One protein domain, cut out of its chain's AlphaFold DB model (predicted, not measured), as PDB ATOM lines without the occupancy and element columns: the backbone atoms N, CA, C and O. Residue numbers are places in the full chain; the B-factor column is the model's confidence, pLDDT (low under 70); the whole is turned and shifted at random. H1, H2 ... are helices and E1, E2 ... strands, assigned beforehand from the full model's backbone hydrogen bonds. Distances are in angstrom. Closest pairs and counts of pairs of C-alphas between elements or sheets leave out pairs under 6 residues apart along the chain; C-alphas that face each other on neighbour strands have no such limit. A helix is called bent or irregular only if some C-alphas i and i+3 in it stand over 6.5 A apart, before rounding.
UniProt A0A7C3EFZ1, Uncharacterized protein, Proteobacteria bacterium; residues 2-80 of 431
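Overview. This is residues 2 to 80 of the 431 residues of an uncharacterized protein of Proteobacteria bacterium (UniProt A0A7C3EFZ1). Two helices, H1 and H3, cross steeply in the middle, with a small two-strand sheet toward each end of the longest axis: the hairpin E1 and E2 at the H1 end, and the short pair E3 and E4, together with helix H2, at the other. E4 leads straight into H3, the longest helix, while the turn at residues 45 to 50 sticks out. The printed part has 79 residues, with three named helices and four named strands in the order E1, E2, H1, E3, H2, E4, H3, and both sheets are antiparallel. The class is mixed, helices and strands; the whole is compact, with a radius of gyration of the C-alphas of 13.4 A and spans of 36 by 34 by 21 A.

Arrangement. Start with E1, residues 8 to 11, and E2, residues 14 to 17: they form a hairpin, antiparallel at 135 degrees between directions. Look there for N 9 and O 16, 2.9 A apart, within hydrogen-bond range. E1 is apart from H3, residues 66 to 79. Past E2 you reach H1, residues 22 to 30, which touches H3, the closest C-alphas being those of Glu 26 and Ile 73, 6.5 A apart. Their lines stand at a steep tilt of 46 degrees, opposite ways. H2, residues 50 to 56, and H3 only just touch, with 3 pairs of C-alphas within 8 A, made by residues 68 to 72 of H3 alone; the closest C-alphas are those of Leu 56 and Glu 68, 6.3 A apart, and the lines are about perpendicular at 89 degrees. H1 and H2 are apart. Beyond, E3, residues 40 to 42, is the antiparallel neighbour of E4, residues 63 to 65, at 156 degrees, with N 64 and O 41 within hydrogen-bond range at 2.8 A. The closest C-alphas of H2 and E4 are those of Leu 56 and Val 64, 6.2 A apart. In H2 and H3 every O i to N i+4 pair is within hydrogen-bond range; in H1 1 of 5 is, beside 4 of 6 O i to N i+3 pairs.

Along the chain. Find C-alpha 8 at (-32.410, -31.437, 30.973), where E1 begins; it is 9.3 A long and E2 is 10.0 A. H1 measures 14.3 A and is irregular, but only just: C-alphas 26 and 29 are 6.6 A apart. H2 covers 9.9 A, E3 6.7 A and E4 6.3 A. From C-alpha 66 at (-29.709, -25.996, 13.499), H3 runs 20.1 A to C-alpha 79 at (-9.664, -26.216, 15.467).

Size, cuts and confidence. The two C-alphas farthest apart are those of Ser 2 and Asn 61, at 38.8 A. The printed part has no cut and no long link. The mean pLDDT of the printed part is 85.5; look for values under 70 at residues 2 to 4 and residue 12.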
ATOM      1  N   SER A   2     -16.004 -41.811  29.791       42.84
ATOM      2  CA  SER A   2     -17.310 -41.527  30.396       42.84
ATOM      3  C   SER A   2     -18.004 -40.436  29.584       42.84
ATOM      4  O   SER A   2     -17.542 -39.298  29.585       42.84
ATOM      5  N   GLN A   3     -19.072 -40.771  28.863       61.84
ATOM      6  CA  GLN A   3     -19.864 -39.754  28.178       61.84
ATOM      7  C   GLN A   3     -20.528 -38.864  29.229       61.84
ATOM      8  O   GLN A   3     -21.227 -39.362  30.114       61.84
ATOM      9  N   THR A   4     -20.302 -37.556  29.139       67.81
ATOM     10  CA  THR A   4     -21.011 -36.575  29.961       67.81
ATOM     11  C   THR A   4     -22.518 -36.738  29.717       67.81
ATOM     12  O   THR A   4     -22.955 -36.781  28.557       67.81
ATOM     13  N   PRO A   5     -23.330 -36.908  30.776       79.69
ATOM     14  CA  PRO A   5     -24.761 -37.127  30.613       79.69
ATOM     15  C   PRO A   5     -25.444 -35.860  30.081       79.69
ATOM     16  O   PRO A   5     -25.186 -34.766  30.576       79.69
ATOM     17  N   ILE A   6     -26.357 -36.015  29.116       83.56
ATOM     18  CA  ILE A   6     -27.244 -34.933  28.659       83.56
ATOM     19  C   ILE A   6     -28.198 -34.597  29.811       83.56
ATOM     20  O   ILE A   6     -28.979 -35.443  30.250       83.56
ATOM     21  N   VAL A   7     -28.131 -33.366  30.324       88.06
ATOM     22  CA  VAL A   7     -28.953 -32.925  31.462       88.06
ATOM     23  C   VAL A   7     -30.019 -31.949  30.995       88.06
ATOM     24  O   VAL A   7     -29.721 -30.822  30.609       88.06
ATOM     25  N   PHE A   8     -31.279 -32.341  31.141       88.38
ATOM     26  CA  PHE A   8     -32.410 -31.437  30.973       88.38
ATOM     27  C   PHE A   8     -32.789 -30.775  32.298       88.38
ATOM     28  O   PHE A   8     -32.755 -31.402  33.361       88.38
ATOM     29  N   ARG A   9     -33.189 -29.502  32.248       87.94
ATOM     30  CA  ARG A   9     -33.789 -28.788  33.384       87.94
ATOM     31  C   ARG A   9     -35.001 -27.985  32.944       87.94
ATOM     32  O   ARG A   9     -35.143 -27.637  31.779       87.94
ATOM     33  N   ARG A  10     -35.896 -27.703  33.893       83.88
ATOM     34  CA  ARG A  10     -37.036 -26.824  33.635       83.88
ATOM     35  C   ARG A  10     -36.591 -25.367  33.685       83.88
ATOM     36  O   ARG A  10     -36.144 -24.908  34.732       83.88
ATOM     37  N   PHE A  11     -36.776 -24.661  32.578       78.25
ATOM     38  CA  PHE A  11     -36.601 -23.217  32.458       78.25
ATOM     39  C   PHE A  11     -37.925 -22.622  31.968       78.25
ATOM     40  O   PHE A  11     -38.482 -23.074  30.964       78.25
ATOM     41  N   GLY A  12     -38.485 -21.668  32.719       68.81
ATOM     42  CA  GLY A  12     -39.747 -21.011  32.347       68.81
ATOM     43  C   GLY A  12     -40.922 -21.974  32.105       68.81
ATOM     44  O   GLY A  12     -41.738 -21.734  31.228       68.81
ATOM     45  N   GLY A  13     -40.980 -23.105  32.822       78.25
ATOM     46  CA  GLY A  13     -42.030 -24.129  32.677       78.25
ATOM     47  C   GLY A  13     -41.764 -25.207  31.616       78.25
ATOM     48  O   GLY A  13     -42.302 -26.310  31.731       78.25
ATOM     49  N   SER A  14     -40.871 -24.953  30.658       77.00
ATOM     50  CA  SER A  14     -40.470 -25.902  29.607       77.00
ATOM     51  C   SER A  14     -39.219 -26.697  29.990       77.00
ATOM     52  O   SER A  14     -38.367 -26.201  30.729       77.00
ATOM     53  N   LEU A  15     -39.110 -27.943  29.527       83.19
ATOM     54  CA  LEU A  15     -37.909 -28.758  29.712       83.19
ATOM     55  C   LEU A  15     -36.897 -28.398  28.615       83.19
ATOM     56  O   LEU A  15     -37.202 -28.576  27.444       83.19
ATOM     57  N   GLN A  16     -35.720 -27.893  28.985       82.31
ATOM     58  CA  GLN A  16     -34.682 -27.479  28.035       82.31
ATOM     59  C   GLN A  16     -33.338 -28.113  28.385       82.31
ATOM     60  O   GLN A  16     -33.065 -28.441  29.549       82.31
ATOM     61  N   LEU A  17     -32.499 -28.286  27.367       84.69
ATOM     62  CA  LEU A  17     -31.139 -28.769  27.539       84.69
ATOM     63  C   LEU A  17     -30.312 -27.745  28.325       84.69
ATOM     64  O   LEU A  17     -30.313 -26.555  28.017       84.69
ATOM     65  N   ARG A  18     -29.586 -28.212  29.340       87.31
ATOM     66  CA  ARG A  18     -28.647 -27.375  30.083       87.31
ATOM     67  C   ARG A  18     -27.260 -27.478  29.455       87.31
ATOM     68  O   ARG A  18     -26.571 -28.463  29.693       87.31
ATOM     69  N   ILE A  19     -26.850 -26.426  28.754       87.31
ATOM     70  CA  ILE A  19     -25.507 -26.272  28.184       87.31
ATOM     71  C   ILE A  19     -24.640 -25.504  29.188       87.31
ATOM     72  O   ILE A  19     -25.031 -24.428  29.645       87.31
ATOM     73  N   ARG A  20     -23.499 -26.070  29.585       87.06
ATOM     74  CA  ARG A  20     -22.505 -25.414  30.451       87.06
ATOM     75  C   ARG A  20     -21.110 -25.431  29.864       87.06
ATOM     76  O   ARG A  20     -20.360 -24.504  30.138       87.06
ATOM     77  N   THR A  21     -20.768 -26.485  29.137       91.19
ATOM     78  CA  THR A  21     -19.441 -26.642  28.551       91.19
ATOM     79  C   THR A  21     -19.524 -26.889  27.055       91.19
ATOM     80  O   THR A  21     -20.572 -27.259  26.519       91.19
ATOM     81  N   PHE A  22     -18.396 -26.746  26.372       91.06
ATOM     82  CA  PHE A  22     -18.266 -27.094  24.966       91.06
ATOM     83  C   PHE A  22     -18.569 -28.578  24.710       91.06
ATOM     84  O   PHE A  22     -19.159 -28.925  23.691       91.06
ATOM     85  N   ALA A  23     -18.265 -29.455  25.671       89.88
ATOM     86  CA  ALA A  23     -18.631 -30.868  25.585       89.88
ATOM     87  C   ALA A  23     -20.158 -31.074  25.535       89.88
ATOM     88  O   ALA A  23     -20.623 -31.997  24.871       89.88
ATOM     89  N   ASP A  24     -20.951 -30.213  26.188       89.62
ATOM     90  CA  ASP A  24     -22.415 -30.251  26.066       89.62
ATOM     91  C   ASP A  24     -22.877 -29.818  24.659       89.62
ATOM     92  O   ASP A  24     -23.871 -30.343  24.158       89.62
ATOM     93  N   LEU A  25     -22.155 -28.892  24.008       90.31
ATOM     94  CA  LEU A  25     -22.436 -28.450  22.633       90.31
ATOM     95  C   LEU A  25     -22.151 -29.548  21.606       90.31
ATOM     96  O   LEU A  25     -22.955 -29.751  20.701       90.31
ATOM     97  N   GLU A  26     -21.052 -30.293  21.754       89.81
ATOM     98  CA  GLU A  26     -20.710 -31.412  20.857       89.81
ATOM     99  C   GLU A  26     -21.801 -32.499  20.852       89.81
ATOM    100  O   GLU A  26     -22.026 -33.161  19.840       89.81
ATOM    101  N   ARG A  27     -22.548 -32.631  21.955       87.88
ATOM    102  CA  ARG A  27     -23.672 -33.570  22.083       87.88
ATOM    103  C   ARG A  27     -24.957 -33.119  21.397       87.88
ATOM    104  O   ARG A  27     -25.881 -33.921  21.286       87.88
ATOM    105  N   LEU A  28     -25.046 -31.872  20.928       87.06
ATOM    106  CA  LEU A  28     -26.241 -31.371  20.243       87.06
ATOM    107  C   LEU A  28     -26.552 -32.141  18.955       87.06
ATOM    108  O   LEU A  28     -27.714 -32.201  18.564       87.06
ATOM    109  N   GLY A  29     -25.544 -32.759  18.328       83.12
ATOM    110  CA  GLY A  29     -25.739 -33.622  17.160       83.12
ATOM    111  C   GLY A  29     -26.494 -34.921  17.463       83.12
ATOM    112  O   GLY A  29     -27.129 -35.468  16.568       83.12
ATOM    113  N   ASP A  30     -26.482 -35.382  18.719       84.62
ATOM    114  CA  ASP A  30     -27.228 -36.569  19.166       84.62
ATOM    115  C   ASP A  30     -28.687 -36.240  19.535       84.62
ATOM    116  O   ASP A  30     -29.474 -37.135  19.854       84.62
ATOM    117  N   LEU A  31     -29.040 -34.951  19.589       85.50
ATOM    118  CA  LEU A  31     -30.336 -34.486  20.069       85.50
ATOM    119  C   LEU A  31     -31.381 -34.566  18.953       85.50
ATOM    120  O   LEU A  31     -31.176 -34.030  17.865       85.50
ATOM    121  N   ASP A  32     -32.543 -35.151  19.250       83.69
ATOM    122  CA  ASP A  32     -33.684 -35.104  18.334       83.69
ATOM    123  C   ASP A  32     -34.070 -33.633  18.050       83.69
ATOM    124  O   ASP A  32     -34.265 -32.866  19.004       83.69
ATOM    125  N   PRO A  33     -34.203 -33.216  16.775       81.62
ATOM    126  CA  PRO A  33     -34.676 -31.885  16.399       81.62
ATOM    127  C   PRO A  33     -35.968 -31.444  17.108       81.62
ATOM    128  O   PRO A  33     -36.141 -30.255  17.366       81.62
ATOM    129  N   ALA A  34     -36.848 -32.375  17.495       84.00
ATOM    130  CA  ALA A  34     -38.073 -32.096  18.249       84.00
ATOM    131  C   ALA A  34     -37.827 -31.520  19.658       84.00
ATOM    132  O   ALA A  34     -38.744 -30.979  20.276       84.00
ATOM    133  N   LEU A  35     -36.601 -31.634  20.179       83.88
ATOM    134  CA  LEU A  35     -36.192 -31.100  21.480       83.88
ATOM    135  C   LEU A  35     -35.603 -29.682  21.383       83.88
ATOM    136  O   LEU A  35     -35.279 -29.082  22.412       83.88
ATOM    137  N   TRP A  36     -35.474 -29.131  20.173       85.69
ATOM    138  CA  TRP A  36     -35.026 -27.760  19.944       85.69
ATOM    139  C   TRP A  36     -36.186 -26.776  20.107       85.69
ATOM    140  O   TRP A  36     -37.287 -26.990  19.612       85.69
ATOM    141  N   ILE A  37     -35.921 -25.645  20.764       82.56
ATOM    142  CA  ILE A  37     -36.909 -24.563  20.921       82.56
ATOM    143  C   ILE A  37     -37.205 -23.894  19.571       82.56
ATOM    144  O   ILE A  37     -38.334 -23.487  19.305       82.56
ATOM    145  N   ALA A  38     -36.184 -23.777  18.721       83.06
ATOM    146  CA  ALA A  38     -36.288 -23.255  17.370       83.06
ATOM    147  C   ALA A  38     -35.256 -23.948  16.476       83.06
ATOM    148  O   ALA A  38     -34.108 -24.131  16.879       83.06
ATOM    149  N   THR A  39     -35.661 -24.290  15.254       85.38
ATOM    150  CA  THR A  39     -34.775 -24.857  14.224       85.38
ATOM    151  C   THR A  39     -34.191 -23.795  13.287       85.38
ATOM    152  O   THR A  39     -33.282 -24.085  12.511       85.38
ATOM    153  N   ALA A  40     -34.696 -22.558  13.370       88.06
ATOM    154  CA  ALA A  40     -34.201 -21.394  12.639       88.06
ATOM    155  C   ALA A  40     -34.385 -20.107  13.465       88.06
ATOM    156  O   ALA A  40     -35.509 -19.601  13.600       88.06
ATOM    157  N   CYS A  41     -33.287 -19.561  13.988       86.38
ATOM    158  CA  CYS A  41     -33.274 -18.372  14.842       86.38
ATOM    159  C   CYS A  41     -32.916 -17.111  14.032       86.38
ATOM    160  O   CYS A  41     -31.929 -17.154  13.303       86.38
ATOM    161  N   PRO A  42     -33.672 -15.998  14.116       86.56
ATOM    162  CA  PRO A  42     -33.314 -14.763  13.411       86.56
ATOM    163  C   PRO A  42     -31.975 -14.202  13.905       86.56
ATOM    164  O   PRO A  42     -31.698 -14.238  15.100       86.56
ATOM    165  N   THR A  43     -31.173 -13.623  13.009       83.88
ATOM    166  CA  THR A  43     -29.894 -12.964  13.356       83.88
ATOM    167  C   THR A  43     -30.080 -11.608  14.052       83.88
ATOM    168  O   THR A  43     -29.121 -11.025  14.554       83.88
ATOM    169  N   THR A  44     -31.313 -11.099  14.130       75.75
ATOM    170  CA  THR A  44     -31.668  -9.826  14.774       75.75
ATOM    171  C   THR A  44     -32.448 -10.045  16.072       75.75
ATOM    172  O   THR A  44     -33.160 -11.034  16.234       75.75
ATOM    173  N   GLY A  45     -32.314  -9.117  17.027       71.00
ATOM    174  CA  GLY A  45     -33.015  -9.184  18.318       71.00
ATOM    175  C   GLY A  45     -32.399 -10.143  19.345       71.00
ATOM    176  O   GLY A  45     -32.969 -10.325  20.420       71.00
ATOM    177  N   MET A  46     -31.234 -10.729  19.050       74.50
ATOM    178  CA  MET A  46     -30.454 -11.526  19.999       74.50
ATOM    179  C   MET A  46     -29.404 -10.670  20.709       74.50
ATOM    180  O   MET A  46     -28.760  -9.825  20.092       74.50
ATOM    181  N   ASN A  47     -29.186 -10.929  22.000       77.38
ATOM    182  CA  ASN A  47     -28.070 -10.347  22.750       77.38
ATOM    183  C   ASN A  47     -26.772 -11.121  22.458       77.38
ATOM    184  O   ASN A  47     -26.260 -11.846  23.309       77.38
ATOM    185  N   CYS A  48     -26.306 -11.040  21.215       77.25
ATOM    186  CA  CYS A  48     -25.108 -11.705  20.716       77.25
ATOM    187  C   CYS A  48     -24.405 -10.787  19.707       77.25
ATOM    188  O   CYS A  48     -25.020  -9.863  19.175       77.25
ATOM    189  N   ASP A  49     -23.119 -11.024  19.459       82.31
ATOM    190  CA  ASP A  49     -22.341 -10.232  18.513       82.31
ATOM    191  C   ASP A  49     -22.899 -10.362  17.079       82.31
ATOM    192  O   ASP A  49     -22.864 -11.460  16.518       82.31
ATOM    193  N   PRO A  50     -23.370  -9.270  16.442       82.06
ATOM    194  CA  PRO A  50     -23.960  -9.339  15.105       82.06
ATOM    195  C   PRO A  50     -22.996  -9.871  14.040       82.06
ATOM    196  O   PRO A  50     -23.427 -10.548  13.110       82.06
ATOM    197  N   ARG A  51     -21.689  -9.599  14.180       85.00
ATOM    198  CA  ARG A  51     -20.664 -10.096  13.248       85.00
ATOM    199  C   ARG A  51     -20.497 -11.608  13.357       85.00
ATOM    200  O   ARG A  51     -20.483 -12.297  12.345       85.00
ATOM    201  N   PHE A  52     -20.439 -12.131  14.579       87.25
ATOM    202  CA  PHE A  52     -20.447 -13.572  14.819       87.25
ATOM    203  C   PHE A  52     -21.696 -14.251  14.233       87.25
ATOM    204  O   PHE A  52     -21.582 -15.284  13.579       87.25
ATOM    205  N   LEU A  53     -22.878 -13.647  14.397       86.56
ATOM    206  CA  LEU A  53     -24.118 -14.178  13.821       86.56
ATOM    207  C   LEU A  53     -24.106 -14.194  12.290       86.56
ATOM    208  O   LEU A  53     -24.595 -15.154  11.703       86.56
ATOM    209  N   ALA A  54     -23.515 -13.182  11.653       87.38
ATOM    210  CA  ALA A  54     -23.334 -13.154  10.203       87.38
ATOM    211  C   ALA A  54     -22.393 -14.265   9.703       87.38
ATOM    212  O   ALA A  54     -22.593 -14.783   8.612       87.38
ATOM    213  N   HIS A  55     -21.397 -14.673  10.498       88.31
ATOM    214  CA  HIS A  55     -20.543 -15.821  10.163       88.31
ATOM    215  C   HIS A  55     -21.240 -17.178  10.346       88.31
ATOM    216  O   HIS A  55     -20.855 -18.145   9.693       88.31
ATOM    217  N   LEU A  56     -22.236 -17.265  11.234       89.38
ATOM    218  CA  LEU A  56     -23.043 -18.475  11.413       89.38
ATOM    219  C   LEU A  56     -24.110 -18.648  10.321       89.38
ATOM    220  O   LEU A  56     -24.442 -19.782   9.992       89.38
ATOM    221  N   ASP A  57     -24.640 -17.549   9.782       90.88
ATOM    222  CA  ASP A  57     -25.618 -17.510   8.684       90.88
ATOM    223  C   ASP A  57     -24.924 -17.709   7.328       90.88
ATOM    224  O   ASP A  57     -24.655 -16.771   6.578       90.88
ATOM    225  N   SER A  58     -24.571 -18.959   7.039       86.19
ATOM    226  CA  SER A  58     -23.722 -19.326   5.902       86.19
ATOM    227  C   SER A  58     -24.389 -19.137   4.537       86.19
ATOM    228  O   SER A  58     -23.689 -19.007   3.533       86.19
ATOM    229  N   ASP A  59     -25.726 -19.113   4.488       89.62
ATOM    230  CA  ASP A  59     -26.507 -18.874   3.270       89.62
ATOM    231  C   ASP A  59     -27.044 -17.428   3.155       89.62
ATOM    232  O   ASP A  59     -27.655 -17.081   2.140       89.62
ATOM    233  N   GLY A  60     -26.786 -16.574   4.157       89.94
ATOM    234  CA  GLY A  60     -27.144 -15.153   4.162       89.94
ATOM    235  C   GLY A  60     -28.649 -14.875   4.246       89.94
ATOM    236  O   GLY A  60     -29.108 -13.811   3.815       89.94
ATOM    237  N   ASN A  61     -29.448 -15.819   4.753       90.75
ATOM    238  CA  ASN A  61     -30.906 -15.688   4.814       90.75
ATOM    239  C   ASN A  61     -31.408 -14.878   6.036       90.75
ATOM    240  O   ASN A  61     -32.619 -14.697   6.210       90.75
ATOM    241  N   ASN A  62     -30.493 -14.344   6.853       90.19
ATOM    242  CA  ASN A  62     -30.714 -13.666   8.134       90.19
ATOM    243  C   ASN A  62     -31.284 -14.571   9.238       90.19
ATOM    244  O   ASN A  62     -31.946 -14.092  10.173       90.19
ATOM    245  N   ARG A  63     -31.050 -15.884   9.158       90.19
ATOM    246  CA  ARG A  63     -31.456 -16.853  10.181       90.19
ATOM    247  C   ARG A  63     -30.430 -17.968  10.311       90.19
ATOM    248  O   ARG A  63     -30.153 -18.674   9.354       90.19
ATOM    249  N   VAL A  64     -30.007 -18.226  11.544       90.75
ATOM    250  CA  VAL A  64     -29.130 -19.351  11.877       90.75
ATOM    251  C   VAL A  64     -29.966 -20.615  12.048       90.75
ATOM    252  O   VAL A  64     -30.835 -20.686  12.929       90.75
ATOM    253  N   ARG A  65     -29.710 -21.622  11.214       92.19
ATOM    254  CA  ARG A  65     -30.361 -22.938  11.278       92.19
ATOM    255  C   ARG A  65     -29.608 -23.901  12.190       92.19
ATOM    256  O   ARG A  65     -28.402 -23.778  12.401       92.19
ATOM    257  N   THR A  66     -30.310 -24.922  12.684       91.19
ATOM    258  CA  THR A  66     -29.709 -25.996  13.499       91.19
ATOM    259  C   THR A  66     -28.490 -26.629  12.821       91.19
ATOM    260  O   THR A  66     -27.468 -26.832  13.467       91.19
ATOM    261  N   GLU A  67     -28.560 -26.893  11.516       90.88
ATOM    262  CA  GLU A  67     -27.457 -27.501  10.757       90.88
ATOM    263  C   GLU A  67     -26.207 -26.614  10.701       90.88
ATOM    264  O   GLU A  67     -25.089 -27.115  10.790       90.88
ATOM    265  N   GLU A  68     -26.386 -25.300  10.568       92.69
ATOM    266  CA  GLU A  68     -25.286 -24.333  10.526       92.69
ATOM    267  C   GLU A  68     -24.606 -24.227  11.886       92.69
ATOM    268  O   GLU A  68     -23.379 -24.258  11.976       92.69
ATOM    269  N   LEU A  69     -25.401 -24.214  12.959       92.06
ATOM    270  CA  LEU A  69     -24.877 -24.232  14.317       92.06
ATOM    271  C   LEU A  69     -24.097 -25.523  14.605       92.06
ATOM    272  O   LEU A  69     -22.997 -25.462  15.150       92.06
ATOM    273  N   LEU A  70     -24.621 -26.689  14.210       92.56
ATOM    274  CA  LEU A  70     -23.923 -27.970  14.375       92.56
ATOM    275  C   LEU A  70     -22.611 -28.014  13.581       92.56
ATOM    276  O   LEU A  70     -21.596 -28.474  14.106       92.56
ATOM    277  N   LYS A  71     -22.597 -27.486  12.349       93.62
ATOM    278  CA  LYS A  71     -21.369 -27.338  11.551       93.62
ATOM    279  C   LYS A  71     -20.355 -26.428  12.242       93.62
ATOM    280  O   LYS A  71     -19.181 -26.783  12.305       93.62
ATOM    281  N   ALA A  72     -20.794 -25.298  12.793       93.50
ATOM    282  CA  ALA A  72     -19.922 -24.365  13.501       93.50
ATOM    283  C   ALA A  72     -19.318 -24.982  14.773       93.50
ATOM    284  O   ALA A  72     -18.126 -24.810  15.037       93.50
ATOM    285  N   ILE A  73     -20.105 -25.752  15.533       93.38
ATOM    286  CA  ILE A  73     -19.623 -26.499  16.704       93.38
ATOM    287  C   ILE A  73     -18.577 -27.533  16.278       93.38
ATOM    288  O   ILE A  73     -17.483 -27.564  16.842       93.38
ATOM    289  N   ALA A  74     -18.875 -28.339  15.255       93.25
ATOM    290  CA  ALA A  74     -17.954 -29.352  14.752       93.25
ATOM    291  C   ALA A  74     -16.638 -28.733  14.252       93.25
ATOM    292  O   ALA A  74     -15.560 -29.216  14.596       93.25
ATOM    293  N   TRP A  75     -16.716 -27.635  13.495       94.50
ATOM    294  CA  TRP A  75     -15.548 -26.889  13.032       94.50
ATOM    295  C   TRP A  75     -14.721 -26.351  14.205       94.50
ATOM    296  O   TRP A  75     -13.514 -26.580  14.267       94.50
ATOM    297  N   THR A  76     -15.367 -25.727  15.192       93.38
ATOM    298  CA  THR A  76     -14.685 -25.193  16.384       93.38
ATOM    299  C   THR A  76     -13.968 -26.304  17.159       93.38
ATOM    300  O   THR A  76     -12.817 -26.140  17.565       93.38
ATOM    301  N   GLY A  77     -14.601 -27.475  17.295       92.69
ATOM    302  CA  GLY A  77     -14.006 -28.650  17.933       92.69
ATOM    303  C   GLY A  77     -12.807 -29.230  17.172       92.69
ATOM    304  O   GLY A  77     -11.887 -29.757  17.796       92.69
ATOM    305  N   GLN A  78     -12.768 -29.106  15.843       94.12
ATOM    306  CA  GLN A  78     -11.609 -29.511  15.036       94.12
ATOM    307  C   GLN A  78     -10.429 -28.545  15.190       94.12
ATOM    308  O   GLN A  78      -9.278 -28.982  15.159       94.12
ATOM    309  N   MET A  79     -10.699 -27.249  15.361       93.44
ATOM    310  CA  MET A  79      -9.664 -26.216  15.467       93.44
ATOM    311  C   MET A  79      -9.024 -26.147  16.861       93.44
ATOM    312  O   MET A  79      -7.844 -25.817  16.965       93.44
ATOM    313  N   LEU A  80      -9.764 -26.466  17.929       93.56
ATOM    314  CA  LEU A  80      -9.302 -26.334  19.317       93.56
ATOM    315  C   LEU A  80      -8.842 -27.671  19.921       93.56
ATOM    316  O   LEU A  80      -9.594 -28.642  20.006       93.56
TER     317      LEU A  80